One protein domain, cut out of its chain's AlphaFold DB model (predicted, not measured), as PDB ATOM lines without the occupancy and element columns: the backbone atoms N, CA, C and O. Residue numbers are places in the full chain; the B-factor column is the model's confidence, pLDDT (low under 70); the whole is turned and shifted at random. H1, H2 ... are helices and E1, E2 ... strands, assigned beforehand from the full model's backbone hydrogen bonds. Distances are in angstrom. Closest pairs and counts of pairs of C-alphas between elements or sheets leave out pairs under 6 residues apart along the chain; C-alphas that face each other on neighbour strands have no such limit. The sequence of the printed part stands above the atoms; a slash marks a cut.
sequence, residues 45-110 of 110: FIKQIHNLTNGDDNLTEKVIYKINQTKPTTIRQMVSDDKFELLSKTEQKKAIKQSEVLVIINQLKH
ATOM      1  N   PHE A  45     -44.372 -26.085 -12.846       93.44
ATOM      2  CA  PHE A  45     -44.326 -27.456 -12.335       93.44
ATOM      3  C   PHE A  45     -43.796 -27.511 -10.897       93.44
ATOM      4  O   PHE A  45     -44.404 -28.133 -10.031       93.44
ATOM      5  N   ILE A  46     -42.707 -26.785 -10.625       93.62
ATOM      6  CA  ILE A  46     -42.123 -26.676  -9.281       93.62
ATOM      7  C   ILE A  46     -43.122 -26.013  -8.333       93.62
ATOM      8  O   ILE A  46     -43.343 -26.508  -7.233       93.62
ATOM      9  N   LYS A  47     -43.787 -24.941  -8.781       94.56
ATOM     10  CA  LYS A  47     -44.816 -24.249  -7.995       94.56
ATOM     11  C   LYS A  47     -45.981 -25.175  -7.630       94.56
ATOM     12  O   LYS A  47     -46.465 -25.133  -6.506       94.56
ATOM     13  N   GLN A  48     -46.434 -26.009  -8.562       95.31
ATOM     14  CA  GLN A  48     -47.501 -26.977  -8.302       95.31
ATOM     15  C   GLN A  48     -47.095 -28.011  -7.247       95.31
ATOM     16  O   GLN A  48     -47.878 -28.283  -6.341       95.31
ATOM     17  N   ILE A  49     -45.873 -28.542  -7.325       96.62
ATOM     18  CA  ILE A  49     -45.358 -29.483  -6.321       96.62
ATOM     19  C   ILE A  49     -45.211 -28.794  -4.962       96.62
ATOM     20  O   ILE A  49     -45.664 -29.346  -3.967       96.62
ATOM     21  N   HIS A  50     -44.661 -27.579  -4.928       97.25
ATOM     22  CA  HIS A  50     -44.507 -26.786  -3.704       97.25
ATOM     23  C   HIS A  50     -45.842 -26.544  -2.988       97.25
ATOM     24  O   HIS A  50     -45.930 -26.590  -1.764       97.25
ATOM     25  N   ASN A  51     -46.922 -26.356  -3.748       96.50
ATOM     26  CA  ASN A  51     -48.255 -26.256  -3.163       96.50
ATOM     27  C   ASN A  51     -48.722 -27.592  -2.553       96.50
ATOM     28  O   ASN A  51     -49.326 -27.587  -1.486       96.50
ATOM     29  N   LEU A  52     -48.439 -28.737  -3.191       96.50
ATOM     30  CA  LEU A  52     -48.808 -30.067  -2.674       96.50
ATOM     31  C   LEU A  52     -48.002 -30.484  -1.436       96.50
ATOM     32  O   LEU A  52     -48.461 -31.303  -0.638       96.50
ATOM     33  N   THR A  53     -46.806 -29.933  -1.265       96.75
ATOM     34  CA  THR A  53     -45.956 -30.137  -0.085       96.75
ATOM     35  C   THR A  53     -46.243 -29.121   1.026       96.75
ATOM     36  O   THR A  53     -45.501 -29.076   2.003       96.75
ATOM     37  N   ASN A  54     -47.328 -28.341   0.922       96.19
ATOM     38  CA  ASN A  54     -47.709 -27.281   1.866       96.19
ATOM     39  C   ASN A  54     -46.624 -26.208   2.063       96.19
ATOM     40  O   ASN A  54     -46.494 -25.646   3.148       96.19
ATOM     41  N   GLY A  55     -45.842 -25.924   1.022       95.12
ATOM     42  CA  GLY A  55     -44.783 -24.922   1.061       95.12
ATOM     43  C   GLY A  55     -43.449 -25.407   1.637       95.12
ATOM     44  O   GLY A  55     -42.565 -24.593   1.885       95.12
ATOM     45  N   ASP A  56     -43.273 -26.712   1.859       96.94
ATOM     46  CA  ASP A  56     -41.998 -27.270   2.321       96.94
ATOM     47  C   ASP A  56     -40.990 -27.350   1.163       96.94
ATOM     48  O   ASP A  56     -41.075 -28.234   0.304       96.94
ATOM     49  N   ASP A  57     -40.027 -26.427   1.131       94.94
ATOM     50  CA  ASP A  57     -38.982 -26.356   0.102       94.94
ATOM     51  C   ASP A  57     -38.115 -27.623   0.030       94.94
ATOM     52  O   ASP A  57     -37.814 -28.102  -1.064       94.94
ATOM     53  N   ASN A  58     -37.765 -28.217   1.174       97.19
ATOM     54  CA  ASN A  58     -36.907 -29.402   1.233       97.19
ATOM     55  C   ASN A  58     -37.644 -30.627   0.680       97.19
ATOM     56  O   ASN A  58     -37.127 -31.366  -0.160       97.19
ATOM     57  N   LEU A  59     -38.895 -30.822   1.101       97.56
ATOM     58  CA  LEU A  59     -39.729 -31.886   0.557       97.56
ATOM     59  C   LEU A  59     -39.995 -31.674  -0.938       97.56
ATOM     60  O   LEU A  59     -39.935 -32.630  -1.709       97.56
ATOM     61  N   THR A  60     -40.230 -30.432  -1.367       97.38
ATOM     62  CA  THR A  60     -40.413 -30.073  -2.783       97.38
ATOM     63  C   THR A  60     -39.209 -30.488  -3.621       97.38
ATOM     64  O   THR A  60     -39.369 -31.161  -4.641       97.38
ATOM     65  N   GLU A  61     -38.001 -30.132  -3.181       97.12
ATOM     66  CA  GLU A  61     -36.757 -30.493  -3.859       97.12
ATOM     67  C   GLU A  61     -36.585 -32.014  -3.945       97.12
ATOM     68  O   GLU A  61     -36.330 -32.548  -5.029       97.12
ATOM     69  N   LYS A  62     -36.816 -32.735  -2.841       97.81
ATOM     70  CA  LYS A  62     -36.738 -34.204  -2.801       97.81
ATOM     71  C   LYS A  62     -37.733 -34.873  -3.749       97.81
ATOM     72  O   LYS A  62     -37.373 -35.836  -4.428       97.81
ATOM     73  N   VAL A  63     -38.962 -34.364  -3.831       97.69
ATOM     74  CA  VAL A  63     -39.989 -34.871  -4.754       97.69
ATOM     75  C   VAL A  63     -39.549 -34.663  -6.202       97.69
ATOM     76  O   VAL A  63     -39.562 -35.615  -6.985       97.69
ATOM     77  N   ILE A  64     -39.099 -33.457  -6.562       96.19
ATOM     78  CA  ILE A  64     -38.611 -33.148  -7.916       96.19
ATOM     79  C   ILE A  64     -37.429 -34.046  -8.278       96.19
ATOM     80  O   ILE A  64     -37.391 -34.617  -9.370       96.19
ATOM     81  N   TYR A  65     -36.485 -34.211  -7.354       95.94
ATOM     82  CA  TYR A  65     -35.346 -35.097  -7.538       95.94
ATOM     83  C   TYR A  65     -35.797 -36.538  -7.810       95.94
ATOM     84  O   TYR A  65     -35.376 -37.135  -8.800       95.94
ATOM     85  N   LYS A  66     -36.717 -37.085  -7.005       96.44
ATOM     86  CA  LYS A  66     -37.238 -38.449  -7.183       96.44
ATOM     87  C   LYS A  66     -37.966 -38.634  -8.519       96.44
ATOM     88  O   LYS A  66     -37.793 -39.666  -9.168       96.44
ATOM     89  N   ILE A  67     -38.734 -37.639  -8.964       95.75
ATOM     90  CA  ILE A  67     -39.383 -37.656 -10.285       95.75
ATOM     91  C   ILE A  67     -38.326 -37.730 -11.393       95.75
ATOM     92  O   ILE A  67     -38.418 -38.578 -12.279       95.75
ATOM     93  N   ASN A  68     -37.284 -36.903 -11.311       93.56
ATOM     94  CA  ASN A  68     -36.208 -36.885 -12.302       93.56
ATOM     95  C   ASN A  68     -35.375 -38.178 -12.319       93.56
ATOM     96  O   ASN A  68     -34.855 -38.540 -13.367       93.56
ATOM     97  N   GLN A  69     -35.264 -38.889 -11.193       93.12
ATOM     98  CA  GLN A  69     -34.584 -40.191 -11.123       93.12
ATOM     99  C   GLN A  69     -35.407 -41.341 -11.725       93.12
ATOM    100  O   GLN A  69     -34.848 -42.334 -12.177       93.12
ATOM    101  N   THR A  70     -36.737 -41.243 -11.701       89.69
ATOM    102  CA  THR A  70     -37.636 -42.354 -12.069       89.69
ATOM    103  C   THR A  70     -38.160 -42.272 -13.495       89.69
ATOM    104  O   THR A  70     -38.668 -43.264 -14.022       89.69
ATOM    105  N   LYS A  71     -38.053 -41.108 -14.140       87.38
ATOM    106  CA  LYS A  71     -38.551 -40.896 -15.497       87.38
ATOM    107  C   LYS A  71     -37.379 -40.784 -16.481       87.38
ATOM    108  O   LYS A  71     -36.440 -40.036 -16.231       87.38
ATOM    109  N   PRO A  72     -37.443 -41.466 -17.639       83.69
ATOM    110  CA  PRO A  72     -36.383 -41.418 -18.651       83.69
ATOM    111  C   PRO A  72     -36.317 -40.074 -19.397       83.69
ATOM    112  O   PRO A  72     -35.371 -39.809 -20.131       83.69
ATOM    113  N   THR A  73     -37.342 -39.235 -19.251       89.88
ATOM    114  CA  THR A  73     -37.486 -37.946 -19.926       89.88
ATOM    115  C   THR A  73     -37.802 -36.851 -18.919       89.88
ATOM    116  O   THR A  73     -38.488 -37.082 -17.926       89.88
ATOM    117  N   THR A  74     -37.347 -35.628 -19.204       91.00
ATOM    118  CA  THR A  74     -37.646 -34.464 -18.364       91.00
ATOM    119  C   THR A  74     -39.148 -34.196 -18.324       91.00
ATOM    120  O   THR A  74     -39.759 -33.863 -19.347       91.00
ATOM    121  N   ILE A  75     -39.724 -34.288 -17.127       93.94
ATOM    122  CA  ILE A  75     -41.106 -33.899 -16.863       93.94
ATOM    123  C   ILE A  75     -41.196 -32.375 -16.828       93.94
ATOM    124  O   ILE A  75     -40.401 -31.699 -16.178       93.94
ATOM    125  N   ARG A  76     -42.157 -31.826 -17.570       91.19
ATOM    126  CA  ARG A  76     -42.355 -30.378 -17.720       91.19
ATOM    127  C   ARG A  76     -43.623 -29.872 -17.049       91.19
ATOM    128  O   ARG A  76     -43.764 -28.666 -16.881       91.19
ATOM    129  N   GLN A  77     -44.547 -30.768 -16.712       94.75
ATOM    130  CA  GLN A  77     -45.837 -30.409 -16.138       94.75
ATOM    131  C   GLN A  77     -46.422 -31.546 -15.304       94.75
ATOM    132  O   GLN A  77     -46.228 -32.721 -15.616       94.75
ATOM    133  N   MET A  78     -47.194 -31.170 -14.290       96.31
ATOM    134  CA  MET A  78     -48.105 -32.059 -13.586       96.31
ATOM    135  C   MET A  78     -49.519 -31.807 -14.107       96.31
ATOM    136  O   MET A  78     -49.917 -30.660 -14.326       96.31
ATOM    137  N   VAL A  79     -50.276 -32.875 -14.326       96.69
ATOM    138  CA  VAL A  79     -51.669 -32.813 -14.784       96.69
ATOM    139  C   VAL A  79     -52.535 -33.740 -13.939       96.69
ATOM    140  O   VAL A  79     -52.027 -34.686 -13.334       96.69
ATOM    141  N   SER A  80     -53.842 -33.477 -13.898       97.06
ATOM    142  CA  SER A  80     -54.791 -34.430 -13.324       97.06
ATOM    143  C   SER A  80     -54.786 -35.734 -14.119       97.06
ATOM    144  O   SER A  80     -54.475 -35.750 -15.312       97.06
ATOM    145  N   ASP A  81     -55.150 -36.820 -13.452       97.38
ATOM    146  CA  ASP A  81     -55.167 -38.161 -14.025       97.38
ATOM    147  C   ASP A  81     -56.078 -38.242 -15.258       97.38
ATOM    148  O   ASP A  81     -55.619 -38.669 -16.314       97.38
ATOM    149  N   ASP A  82     -57.299 -37.702 -15.184       97.56
ATOM    150  CA  ASP A  82     -58.224 -37.660 -16.326       97.56
ATOM    151  C   ASP A  82     -57.626 -36.905 -17.518       97.56
ATOM    152  O   ASP A  82     -57.720 -37.337 -18.666       97.56
ATOM    153  N   LYS A  83     -56.953 -35.777 -17.254       97.44
ATOM    154  CA  LYS A  83     -56.312 -34.983 -18.305       97.44
ATOM    155  C   LYS A  83     -55.125 -35.722 -18.910       97.44
ATOM    156  O   LYS A  83     -54.878 -35.567 -20.100       97.44
ATOM    157  N   PHE A  84     -54.394 -36.501 -18.116       97.50
ATOM    158  CA  PHE A  84     -53.262 -37.292 -18.587       97.50
ATOM    159  C   PHE A  84     -53.685 -38.318 -19.643       97.50
ATOM    160  O   PHE A  84     -53.008 -38.457 -20.662       97.50
ATOM    161  N   GLU A  85     -54.819 -38.988 -19.435       97.19
ATOM    162  CA  GLU A  85     -55.345 -39.984 -20.379       97.19
ATOM    163  C   GLU A  85     -55.764 -39.369 -21.720       97.19
ATOM    164  O   GLU A  85     -55.724 -40.033 -22.752       97.19
ATOM    165  N   LEU A  86     -56.099 -38.075 -21.728       97.81
ATOM    166  CA  LEU A  86     -56.445 -37.326 -22.936       97.81
ATOM    167  C   LEU A  86     -55.219 -36.810 -23.713       97.81
ATOM    168  O   LEU A  86     -55.370 -36.328 -24.835       97.81
ATOM    169  N   LEU A  87     -54.013 -36.874 -23.137       97.44
ATOM    170  CA  LEU A  87     -52.785 -36.426 -23.798       97.44
ATOM    171  C   LEU A  87     -52.314 -37.431 -24.854       97.44
ATOM    172  O   LEU A  87     -52.446 -38.645 -24.699       97.44
ATOM    173  N   SER A  88     -51.644 -36.939 -25.897       97.81
ATOM    174  CA  SER A  88     -50.943 -37.822 -26.829       97.81
ATOM    175  C   SER A  88     -49.798 -38.573 -26.133       97.81
ATOM    176  O   SER A  88     -49.200 -38.087 -25.170       97.81
ATOM    177  N   LYS A  89     -49.387 -39.729 -26.675       95.75
ATOM    178  CA  LYS A  89     -48.248 -40.508 -26.140       95.75
ATOM    179  C   LYS A  89     -46.963 -39.678 -26.000       95.75
ATOM    180  O   LYS A  89     -46.161 -39.913 -25.099       95.75
ATOM    181  N   THR A  90     -46.745 -38.717 -26.897       95.50
ATOM    182  CA  THR A  90     -45.570 -37.832 -26.860       95.50
ATOM    183  C   THR A  90     -45.649 -36.827 -25.713       95.50
ATOM    184  O   THR A  90     -44.632 -36.525 -25.088       95.50
ATOM    185  N   GLU A  91     -46.840 -36.317 -25.418       95.81
ATOM    186  CA  GLU A  91     -47.077 -35.383 -24.317       95.81
ATOM    187  C   GLU A  91     -47.067 -36.086 -22.962       95.81
ATOM    188  O   GLU A  91     -46.479 -35.556 -22.019       95.81
ATOM    189  N   GLN A  92     -47.610 -37.305 -22.884       95.94
ATOM    190  CA  GLN A  92     -47.566 -38.139 -21.680       95.94
ATOM    191  C   GLN A  92     -46.127 -38.367 -21.194       95.94
ATOM    192  O   GLN A  92     -45.862 -38.283 -20.001       95.94
ATOM    193  N   LYS A  93     -45.155 -38.537 -22.104       95.00
ATOM    194  CA  LYS A  93     -43.723 -38.655 -21.747       95.00
ATOM    195  C   LYS A  93     -43.147 -37.414 -21.049       95.00
ATOM    196  O   LYS A  93     -42.101 -37.499 -20.412       95.00
ATOM    197  N   LYS A  94     -43.778 -36.248 -21.202       95.19
ATOM    198  CA  LYS A  94     -43.336 -34.969 -20.618       95.19
ATOM    199  C   LYS A  94     -44.244 -34.511 -19.473       95.19
ATOM    200  O   LYS A  94     -44.048 -33.408 -18.962       95.19
ATOM    201  N   ALA A  95     -45.226 -35.319 -19.089       95.75
ATOM    202  CA  ALA A  95     -46.179 -35.026 -18.033       95.75
ATOM    203  C   ALA A  95     -46.094 -36.081 -16.923       95.75
ATOM    204  O   ALA A  95     -45.647 -37.204 -17.146       95.75
ATOM    205  N   ILE A  96     -46.537 -35.719 -15.725       97.00
ATOM    206  CA  ILE A  96     -46.736 -36.656 -14.621       97.00
ATOM    207  C   ILE A  96     -48.147 -36.489 -14.062       97.00
ATOM    208  O   ILE A  96     -48.664 -35.370 -13.997       97.00
ATOM    209  N   LYS A  97     -48.769 -37.606 -13.682       97.75
ATOM    210  CA  LYS A  97     -50.064 -37.598 -13.003       97.75
ATOM    211  C   LYS A  97     -49.920 -37.005 -11.608       97.75
ATOM    212  O   LYS A  97     -48.929 -37.252 -10.919       97.75
ATOM    213  N   GLN A  98     -50.922 -36.259 -11.168       97.69
ATOM    214  CA  GLN A  98     -50.956 -35.724  -9.812       97.69
ATOM    215  C   GLN A  98     -50.960 -36.846  -8.763       97.69
ATOM    216  O   GLN A  98     -50.281 -36.720  -7.744       97.69
ATOM    217  N   SER A  99     -51.655 -37.958  -9.019       97.75
ATOM    218  CA  SER A  99     -51.649 -39.131  -8.134       97.75
ATOM    219  C   SER A  99     -50.247 -39.712  -7.921       97.75
ATOM    220  O   SER A  99     -49.861 -39.976  -6.783       97.75
ATOM    221  N   GLU A 100     -49.443 -39.836  -8.981       97.12
ATOM    222  CA  GLU A 100     -48.052 -40.303  -8.891       97.12
ATOM    223  C   GLU A 100     -47.199 -39.374  -8.014       97.12
ATOM    224  O   GLU A 100     -46.418 -39.843  -7.186       97.12
ATOM    225  N   VAL A 101     -47.376 -38.056  -8.148       97.44
ATOM    226  CA  VAL A 101     -46.677 -37.071  -7.306       97.44
ATOM    227  C   VAL A 101     -47.072 -37.229  -5.835       97.44
ATOM    228  O   VAL A 101     -46.201 -37.222  -4.966       97.44
ATOM    229  N   LEU A 102     -48.361 -37.425  -5.540       97.69
ATOM    230  CA  LEU A 102     -48.846 -37.645  -4.173       97.69
ATOM    231  C   LEU A 102     -48.283 -38.928  -3.550       97.69
ATOM    232  O   LEU A 102     -47.915 -38.924  -2.376       97.69
ATOM    233  N   VAL A 103     -48.159 -40.007  -4.328       97.75
ATOM    234  CA  VAL A 103     -47.519 -41.248  -3.866       97.75
ATOM    235  C   VAL A 103     -46.069 -40.987  -3.458       97.75
ATOM    236  O   VAL A 103     -45.663 -41.399  -2.372       97.75
ATOM    237  N   ILE A 104     -45.306 -40.256  -4.275       97.62
ATOM    238  CA  ILE A 104     -43.913 -39.895  -3.962       97.62
ATOM    239  C   ILE A 104     -43.843 -39.040  -2.692       97.62
ATOM    240  O   ILE A 104     -43.006 -39.296  -1.829       97.62
ATOM    241  N   ILE A 105     -44.723 -38.045  -2.555       97.81
ATOM    242  CA  ILE A 105     -44.793 -37.197  -1.356       97.81
ATOM    243  C   ILE A 105     -45.004 -38.053  -0.106       97.81
ATOM    244  O   ILE A 105     -44.285 -37.888   0.877       97.81
ATOM    245  N   ASN A 106     -45.959 -38.982  -0.144       97.31
ATOM    246  CA  ASN A 106     -46.253 -39.846   0.996       97.31
ATOM    247  C   ASN A 106     -45.076 -40.774   1.327       97.31
ATOM    248  O   ASN A 106     -44.749 -40.934   2.494       97.31
ATOM    249  N   GLN A 107     -44.385 -41.314   0.319       96.81
ATOM    250  CA  GLN A 107     -43.185 -42.138   0.516       96.81
ATOM    251  C   GLN A 107     -42.012 -41.390   1.159       96.81
ATOM    252  O   GLN A 107     -41.154 -42.028   1.747       96.81
ATOM    253  N   LEU A 108     -41.931 -40.065   1.002       96.00
ATOM    254  CA  LEU A 108     -40.835 -39.249   1.536       96.00
ATOM    255  C   LEU A 108     -41.121 -38.670   2.929       96.00
ATOM    256  O   LEU A 108     -40.205 -38.155   3.568       96.00
ATOM    257  N   LYS A 109     -42.384 -38.698   3.374       91.50
ATOM    258  CA  LYS A 109     -42.805 -38.248   4.713       91.50
ATOM    259  C   LYS A 109     -42.682 -39.337   5.783       91.50
ATOM    260  O   LYS A 109     -42.743 -39.010   6.967       91.50
ATOM    261  N   HIS A 110     -42.560 -40.591   5.365       73.00
ATOM    262  CA  HIS A 110     -42.418 -41.772   6.213       73.00
ATOM    263  C   HIS A 110     -41.010 -42.345   6.079       73.00
ATOM    264  O   HIS A 110     -40.530 -42.905   7.085       73.00
TER     265      HIS A 110
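Overview. This is residues 45 to 110 of the 110 residues of an uncharacterized protein of Bacteroidetes bacterium GWA2_31_9 (UniProt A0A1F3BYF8). A very small sheet of two parallel strands, E1 and E2, sits near the middle, with three longer helices, H1, H2 and H5, in a triangle toward one end and two short helices, H3 and H4, in a small loop-like head toward the other. The three longer helices stand at steep angles to one another, with H2 packed on both H1 and H5, and H5 follows E2 with no residue between them. The 66 printed residues hold five named helices and two named strands in the order H1, H2, E1, H3, H4, E2, H5, and the class is mostly helix. The whole is compact, with a radius of gyration of the C-alphas of 11.5 A, and spans 33 by 22 by 20 A.

Arrangement. E1, residues 77 to 79, and E2, residues 95 to 97, are parallel neighbours at 36 degrees. N 79 and O 96 are within hydrogen-bond range at 3.0 A, as are N 96 and O 77 at 3.0 A. E1, H3 of residues 81 to 85, H4 of residues 89 to 92, and E2 form a strand-helix-strand unit, two parallel neighbour strands joined through helices, with a right-handed crossover. The closest C-alphas of H3 and E2 are those of Asp 81 and Lys 97, 5.2 A apart. H3 and H4 are close but not clearly touching, with the C-alphas of Phe 84 and Gln 92 closest at 6.5 A. The closest C-alphas of E1 and H1, residues 45 to 52, are those of Gln 77 and Phe 45, 5.0 A apart. H1 touches H2, residues 57 to 70, at a steep tilt of 57 degrees, opposite ways, with the C-alphas of His 50 and Thr 60 closest at 5.3 A. H2 touches H5, residues 98 to 109, at a steep tilt of 63 degrees, opposite ways, with the C-alphas of Val 63 and Ile 105 closest at 6.3 A. H1 and H5 are close but not clearly touching, with the C-alphas of Leu 52 and Leu 102 closest at 7.7 A. H2 and H4 are apart. In H1, H2, H3 and H5 every O i to N i+4 pair is within hydrogen-bond range; H4 is too short for such a pair, and its one O i to N i+3 pair is not within range.

Along the chain. H1 begins at C-alpha 45, at (-44.326, -27.456, -12.335), and is 11.0 A long. H2 is 20.1 A long and H5 16.8 A. E1 measures 6.5 A, E2 6.9 A, H3 6.6 A and H4 5.1 A. E1 begins at C-alpha 77, at (-45.837, -30.409, -16.138), and H5 ends at C-alpha 109, at (-42.805, -38.248, 4.713).

Size, cuts and confidence. The two C-alphas farthest apart are those of Ser 88 and His 110, the chain's last residue, at 34.4 A. The printed part has no cut and no long link. The mean pLDDT of the printed part is 95.3, and no printed residue is under 70.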